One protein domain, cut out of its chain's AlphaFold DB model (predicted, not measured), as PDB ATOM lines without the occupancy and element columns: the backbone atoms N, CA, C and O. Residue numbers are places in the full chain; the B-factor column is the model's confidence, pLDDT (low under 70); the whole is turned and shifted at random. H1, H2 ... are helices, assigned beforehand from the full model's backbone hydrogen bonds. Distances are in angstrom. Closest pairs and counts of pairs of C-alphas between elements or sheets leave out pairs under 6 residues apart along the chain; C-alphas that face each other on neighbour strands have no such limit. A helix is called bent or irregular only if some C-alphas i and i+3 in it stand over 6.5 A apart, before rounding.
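This is residues 147 to 181 and 190 to 200 of the 382 residues of an uncharacterized protein of Stachybotrys chlorohalonata (strain IBT 40285) (UniProt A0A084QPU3). The longest helix, H3, makes one end of a loose, drawn-out model by itself, and at the other end is a small lobe in which the short helix H2 packs on H1. From H2 an arm without any named element, residues 172 to 181, runs out of this lobe along the long axis toward the end where H3 lies, and it veers away to one side of H3 before the cut in the chain. The printed part has 46 residues, with three named helices in the order H1, H2, H3 and no named strand, and the class is all helix. The whole is loose, with a radius of gyration of the C-alphas of 12.9 A, and it is elongated, with spans of 36 by 22 by 16 A.

H3 is residues 190 to 200, Lys 190 to Trp 200, and at 11 residues it is the longest helix. It measures 15.3 A from first to last C-alpha, beginning with C-alpha 190 at (17.954, 37.133, 37.893) and ending with C-alpha 200 at (9.586, 43.663, 26.908), the last printed residue. H1 is residues 152 to 160, Phe 152 to Thr 160, and measures 12.7 A; its C-alpha 152 is at (-1.113, 43.483, 43.212) and its C-alpha 160 at (-13.082, 39.212, 42.858). H2 is the five residues 167 to 171, Arg 167 to Ser 171, and measures 5.9 A, with C-alpha 171 at (-5.494, 34.404, 41.051). No helix is bent or irregular.

H3 touches no helix. Its centre is at (14.670, 39.407, 31.166), whereas the centre of H1 is at (-6.597, 39.987, 43.275) and that of H2 at (-6.587, 31.106, 41.355). H3 and H1 are apart, with no C-alpha of the one within 8 A of the other. H3 and H2 are apart by the same test, though they follow each other in the chain. H1 and H2 touch, with 8 pairs of C-alphas within 8 A, and their centres are 9.1 A apart. Their closest C-alphas are those of Thr 154 and Ser 171, at 4.8 A. A short link of six residues, 161 to 166, joins H1 to H2. In H1, H2 and H3 every pair of O of residue i and N of residue i+4 is within hydrogen-bond range.

The two C-alphas farthest apart are those of His 163, in the link from H1 to H2, and Lys 198, in H3, at 36.9 A. The first and last printed C-alphas, those of Asp 147 and Trp 200, are 25.8 A apart. The radius of gyration is 1.37 times the 9.4 A of a compact globule of 46 residues. The printed part has one cut: residues 182 to 189 of the chain are not printed, and C-alphas 181 and 190 are 14.7 A apart across it. C-alpha 181 is at (13.872, 23.056, 36.995). The link from H2 to H3 runs across this cut and has 18 residues in the chain, 8 of them not printed. The link from H1 to H2 is the one that is printed whole, and it is short. The mean pLDDT of the printed part is 78.2, with 91 for H1, 86 for H2 and 72 for H3. The model's confidence is low, with pLDDT under 70, at nine residues: 176 to 181, 190, and 192 to 193, of which 190 and 192 to 193 belong to H3.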
ATOM      1  N   ASP A 147       1.950  30.669  47.029       72.56
ATOM      2  CA  ASP A 147       1.543  31.514  48.161       72.56
ATOM      3  C   ASP A 147       2.509  32.693  48.432       72.56
ATOM      4  O   ASP A 147       2.172  33.627  49.157       72.56
ATOM      5  N   LYS A 148       3.735  32.661  47.882       78.75
ATOM      6  CA  LYS A 148       4.763  33.693  48.111       78.75
ATOM      7  C   LYS A 148       4.706  34.823  47.078       78.75
ATOM      8  O   LYS A 148       5.146  35.931  47.378       78.75
ATOM      9  N   ASN A 149       4.161  34.570  45.888       71.38
ATOM     10  CA  ASN A 149       4.120  35.530  44.783       71.38
ATOM     11  C   ASN A 149       2.815  36.339  44.796       71.38
ATOM     12  O   ASN A 149       2.050  36.323  43.835       71.38
ATOM     13  N   ARG A 150       2.557  37.056  45.896       80.00
ATOM     14  CA  ARG A 150       1.393  37.942  46.007       80.00
ATOM     15  C   ARG A 150       1.682  39.279  45.322       80.00
ATOM     16  O   ARG A 150       2.173  40.218  45.942       80.00
ATOM     17  N   THR A 151       1.421  39.353  44.022       86.31
ATOM     18  CA  THR A 151       1.420  40.617  43.272       86.31
ATOM     19  C   THR A 151       0.120  41.386  43.510       86.31
ATOM     20  O   THR A 151      -0.886  40.819  43.944       86.31
ATOM     21  N   PHE A 152       0.109  42.678  43.175       89.00
ATOM     22  CA  PHE A 152      -1.113  43.483  43.212       89.00
ATOM     23  C   PHE A 152      -2.252  42.813  42.421       89.00
ATOM     24  O   PHE A 152      -3.324  42.589  42.977       89.00
ATOM     25  N   THR A 153      -1.976  42.359  41.192       87.81
ATOM     26  CA  THR A 153      -2.952  41.669  40.333       87.81
ATOM     27  C   THR A 153      -3.501  40.396  40.969       87.81
ATOM     28  O   THR A 153      -4.715  40.210  40.984       87.81
ATOM     29  N   THR A 154      -2.645  39.559  41.567       89.44
ATOM     30  CA  THR A 154      -3.102  38.342  42.258       89.44
ATOM     31  C   THR A 154      -4.033  38.681  43.418       89.44
ATOM     32  O   THR A 154      -5.080  38.061  43.557       89.44
ATOM     33  N   SER A 155      -3.722  39.720  44.204       89.56
ATOM     34  CA  SER A 155      -4.553  40.124  45.340       89.56
ATOM     35  C   SER A 155      -5.911  40.691  44.916       89.56
ATOM     36  O   SER A 155      -6.919  40.400  45.558       89.56
ATOM     37  N   THR A 156      -5.961  41.443  43.814       93.56
ATOM     38  CA  THR A 156      -7.210  41.968  43.245       93.56
ATOM     39  C   THR A 156      -8.066  40.842  42.664       93.56
ATOM     40  O   THR A 156      -9.275  40.793  42.889       93.56
ATOM     41  N   LEU A 157      -7.449  39.884  41.966       90.31
ATOM     42  CA  LEU A 157      -8.149  38.712  41.438       90.31
ATOM     43  C   LEU A 157      -8.663  37.811  42.562       90.31
ATOM     44  O   LEU A 157      -9.809  37.380  42.533       90.31
ATOM     45  N   GLU A 158      -7.880  37.589  43.617       91.38
ATOM     46  CA  GLU A 158      -8.352  36.856  44.793       91.38
ATOM     47  C   GLU A 158      -9.598  37.487  45.419       91.38
ATOM     48  O   GLU A 158     -10.449  36.760  45.921       91.38
ATOM     49  N   GLN A 159      -9.707  38.817  45.425       92.81
ATOM     50  CA  GLN A 159     -10.861  39.516  45.995       92.81
ATOM     51  C   GLN A 159     -12.121  39.400  45.132       92.81
ATOM     52  O   GLN A 159     -13.223  39.428  45.673       92.81
ATOM     53  N   THR A 160     -11.965  39.266  43.816       95.38
ATOM     54  CA  THR A 160     -13.082  39.212  42.858       95.38
ATOM     55  C   THR A 160     -13.553  37.787  42.575       95.38
ATOM     56  O   THR A 160     -14.713  37.580  42.224       95.38
ATOM     57  N   LEU A 161     -12.686  36.789  42.761       92.69
ATOM     58  CA  LEU A 161     -13.003  35.395  42.470       92.69
ATOM     59  C   LEU A 161     -13.829  34.727  43.587       92.69
ATOM     60  O   LEU A 161     -13.522  34.874  44.779       92.69
ATOM     61  N   PRO A 162     -14.837  33.907  43.227       92.38
ATOM     62  CA  PRO A 162     -15.588  33.117  44.194       92.38
ATOM     63  C   PRO A 162     -14.658  32.167  44.957       92.38
ATOM     64  O   PRO A 162     -13.668  31.669  44.424       92.38
ATOM     65  N   HIS A 163     -14.969  31.907  46.230       89.25
ATOM     66  CA  HIS A 163     -14.139  31.071  47.100       89.25
ATOM     67  C   HIS A 163     -14.294  29.576  46.760       89.25
ATOM     68  O   HIS A 163     -14.918  28.810  47.494       89.25
ATOM     69  N   ASN A 164     -13.714  29.161  45.637       88.25
ATOM     70  CA  ASN A 164     -13.653  27.778  45.174       88.25
ATOM     71  C   ASN A 164     -12.192  27.299  45.056       88.25
ATOM     72  O   ASN A 164     -11.246  28.055  45.276       88.25
ATOM     73  N   VAL A 165     -12.002  26.024  44.711       80.31
ATOM     74  CA  VAL A 165     -10.665  25.428  44.528       80.31
ATOM     75  C   VAL A 165      -9.877  26.068  43.377       80.31
ATOM     76  O   VAL A 165      -8.652  26.144  43.444       80.31
ATOM     77  N   ALA A 166     -10.571  26.592  42.363       81.25
ATOM     78  CA  ALA A 166      -9.961  27.265  41.219       81.25
ATOM     79  C   ALA A 166      -9.437  28.668  41.563       81.25
ATOM     80  O   ALA A 166      -8.553  29.158  40.868       81.25
ATOM     81  N   ARG A 167      -9.909  29.294  42.653       88.56
ATOM     82  CA  ARG A 167      -9.503  30.641  43.086       88.56
ATOM     83  C   ARG A 167      -7.991  30.808  43.156       88.56
ATOM     84  O   ARG A 167      -7.492  31.829  42.705       88.56
ATOM     85  N   LYS A 168      -7.277  29.814  43.695       84.31
ATOM     86  CA  LYS A 168      -5.810  29.840  43.793       84.31
ATOM     87  C   LYS A 168      -5.127  29.742  42.428       84.31
ATOM     88  O   LYS A 168      -4.127  30.400  42.204       84.31
ATOM     89  N   GLY A 169      -5.650  28.935  41.508       83.75
ATOM     90  CA  GLY A 169      -5.087  28.855  40.158       83.75
ATOM     91  C   GLY A 169      -5.342  30.136  39.368       83.75
ATOM     92  O   GLY A 169      -4.429  30.716  38.788       83.75
ATOM     93  N   LEU A 170      -6.585  30.615  39.417       86.69
ATOM     94  CA  LEU A 170      -7.043  31.792  38.688       86.69
ATOM     95  C   LEU A 170      -6.460  33.098  39.232       86.69
ATOM     96  O   LEU A 170      -6.225  34.011  38.451       86.69
ATOM     97  N   SER A 171      -6.174  33.213  40.530       88.94
ATOM     98  CA  SER A 171      -5.494  34.404  41.051       88.94
ATOM     99  C   SER A 171      -4.083  34.553  40.487       88.94
ATOM    100  O   SER A 171      -3.624  35.672  40.272       88.94
ATOM    101  N   HIS A 172      -3.417  33.434  40.203       82.19
ATOM    102  CA  HIS A 172      -2.045  33.381  39.714       82.19
ATOM    103  C   HIS A 172      -1.924  33.193  38.197       82.19
ATOM    104  O   HIS A 172      -0.801  33.089  37.706       82.19
ATOM    105  N   TRP A 173      -3.034  33.216  37.450       82.56
ATOM    106  CA  TRP A 173      -3.053  32.938  36.007       82.56
ATOM    107  C   TRP A 173      -2.133  33.843  35.177       82.56
ATOM    108  O   TRP A 173      -1.580  33.404  34.179       82.56
ATOM    109  N   LEU A 174      -1.939  35.090  35.619       73.81
ATOM    110  CA  LEU A 174      -1.117  36.093  34.938       73.81
ATOM    111  C   LEU A 174       0.373  36.027  35.306       73.81
ATOM    112  O   LEU A 174       1.146  36.898  34.913       73.81
ATOM    113  N   THR A 175       0.769  35.080  36.157       70.19
ATOM    114  CA  THR A 175       2.150  34.993  36.633       70.19
ATOM    115  C   THR A 175       2.898  34.019  35.739       70.19
ATOM    116  O   THR A 175       2.698  32.814  35.847       70.19
ATOM    117  N   ASP A 176       3.775  34.528  34.874       61.91
ATOM    118  CA  ASP A 176       4.700  33.679  34.128       61.91
ATOM    119  C   ASP A 176       5.655  33.008  35.120       61.91
ATOM    120  O   ASP A 176       6.557  33.636  35.688       61.91
ATOM    121  N   PHE A 177       5.423  31.725  35.391       60.94
ATOM    122  CA  PHE A 177       6.307  30.945  36.242       60.94
ATOM    123  C   PHE A 177       7.467  30.427  35.392       60.94
ATOM    124  O   PHE A 177       7.231  29.700  34.425       60.94
ATOM    125  N   PRO A 178       8.730  30.745  35.732       55.91
ATOM    126  CA  PRO A 178       9.848  30.070  35.100       55.91
ATOM    127  C   PRO A 178       9.755  28.566  35.407       55.91
ATOM    128  O   PRO A 178       9.366  28.195  36.522       55.91
ATOM    129  N   PRO A 179      10.109  27.691  34.448       55.41
ATOM    130  CA  PRO A 179      10.058  26.252  34.645       55.41
ATOM    131  C   PRO A 179      10.825  25.863  35.914       55.41
ATOM    132  O   PRO A 179      11.984  26.235  36.122       55.41
ATOM    133  N   MET A 180      10.150  25.106  36.781       53.03
ATOM    134  CA  MET A 180      10.580  24.736  38.138       53.03
ATOM    135  C   MET A 180      11.971  24.078  38.218       53.03
ATOM    136  O   MET A 180      12.563  24.034  39.296       53.03
ATOM    137  N   ALA A 181      12.527  23.618  37.092       49.56
ATOM    138  CA  ALA A 181      13.872  23.056  36.995       49.56
ATOM    139  C   ALA A 181      14.998  24.046  37.375       49.56
ATOM    140  O   ALA A 181      16.096  23.614  37.720       49.56
ATOM    141  N   LYS A 190      17.563  35.758  38.257       66.62
ATOM    142  CA  LYS A 190      17.954  37.133  37.893       66.62
ATOM    143  C   LYS A 190      18.264  37.259  36.401       66.62
ATOM    144  O   LYS A 190      17.907  38.269  35.795       66.62
ATOM    145  N   LYS A 191      18.926  36.256  35.818       70.81
ATOM    146  CA  LYS A 191      19.275  36.236  34.392       70.81
ATOM    147  C   LYS A 191      18.026  36.073  33.525       70.81
ATOM    148  O   LYS A 191      17.857  36.845  32.590       70.81
ATOM    149  N   GLU A 192      17.127  35.163  33.893       66.31
ATOM    150  CA  GLU A 192      15.830  34.949  33.235       66.31
ATOM    151  C   GLU A 192      14.977  36.221  33.264       66.31
ATOM    152  O   GLU A 192      14.523  36.693  32.228       66.31
ATOM    153  N   ARG A 193      14.862  36.866  34.436       67.38
ATOM    154  CA  ARG A 193      14.115  38.122  34.577       67.38
ATOM    155  C   ARG A 193      14.718  39.247  33.742       67.38
ATOM    156  O   ARG A 193      13.983  40.043  33.173       67.38
ATOM    157  N   ARG A 194      16.050  39.312  33.631       74.00
ATOM    158  CA  ARG A 194      16.736  40.271  32.749       74.00
ATOM    159  C   ARG A 194      16.462  39.976  31.272       74.00
ATOM    160  O   ARG A 194      16.351  40.921  30.500       74.00
ATOM    161  N   LEU A 195      16.360  38.707  30.878       74.81
ATOM    162  CA  LEU A 195      16.039  38.306  29.505       74.81
ATOM    163  C   LEU A 195      14.575  38.592  29.155       74.81
ATOM    164  O   LEU A 195      14.319  39.172  28.105       74.81
ATOM    165  N   GLN A 196      13.638  38.292  30.057       73.50
ATOM    166  CA  GLN A 196      12.229  38.658  29.897       73.50
ATOM    167  C   GLN A 196      12.062  40.177  29.827       73.50
ATOM    168  O   GLN A 196      11.464  40.679  28.887       73.50
ATOM    169  N   LEU A 197      12.687  40.934  30.737       75.31
ATOM    170  CA  LEU A 197      12.663  42.399  30.675       75.31
ATOM    171  C   LEU A 197      13.255  42.926  29.364       75.31
ATOM    172  O   LEU A 197      12.691  43.845  28.789       75.31
ATOM    173  N   LYS A 198      14.334  42.324  28.847       73.06
ATOM    174  CA  LYS A 198      14.883  42.673  27.525       73.06
ATOM    175  C   LYS A 198      13.909  42.399  26.377       73.06
ATOM    176  O   LYS A 198      13.928  43.152  25.412       73.06
ATOM    177  N   ALA A 199      13.085  41.355  26.466       73.69
ATOM    178  CA  ALA A 199      12.057  41.063  25.467       73.69
ATOM    179  C   ALA A 199      10.874  42.048  25.528       73.69
ATOM    180  O   ALA A 199      10.182  42.232  24.534       73.69
ATOM    181  N   TRP A 200      10.662  42.693  26.680       71.25
ATOM    182  CA  TRP A 200       9.586  43.663  26.908       71.25
ATOM    183  C   TRP A 200      10.020  45.113  26.658       71.25
ATOM    184  O   TRP A 200       9.181  46.012  26.669       71.25
TER     185      TRP A 200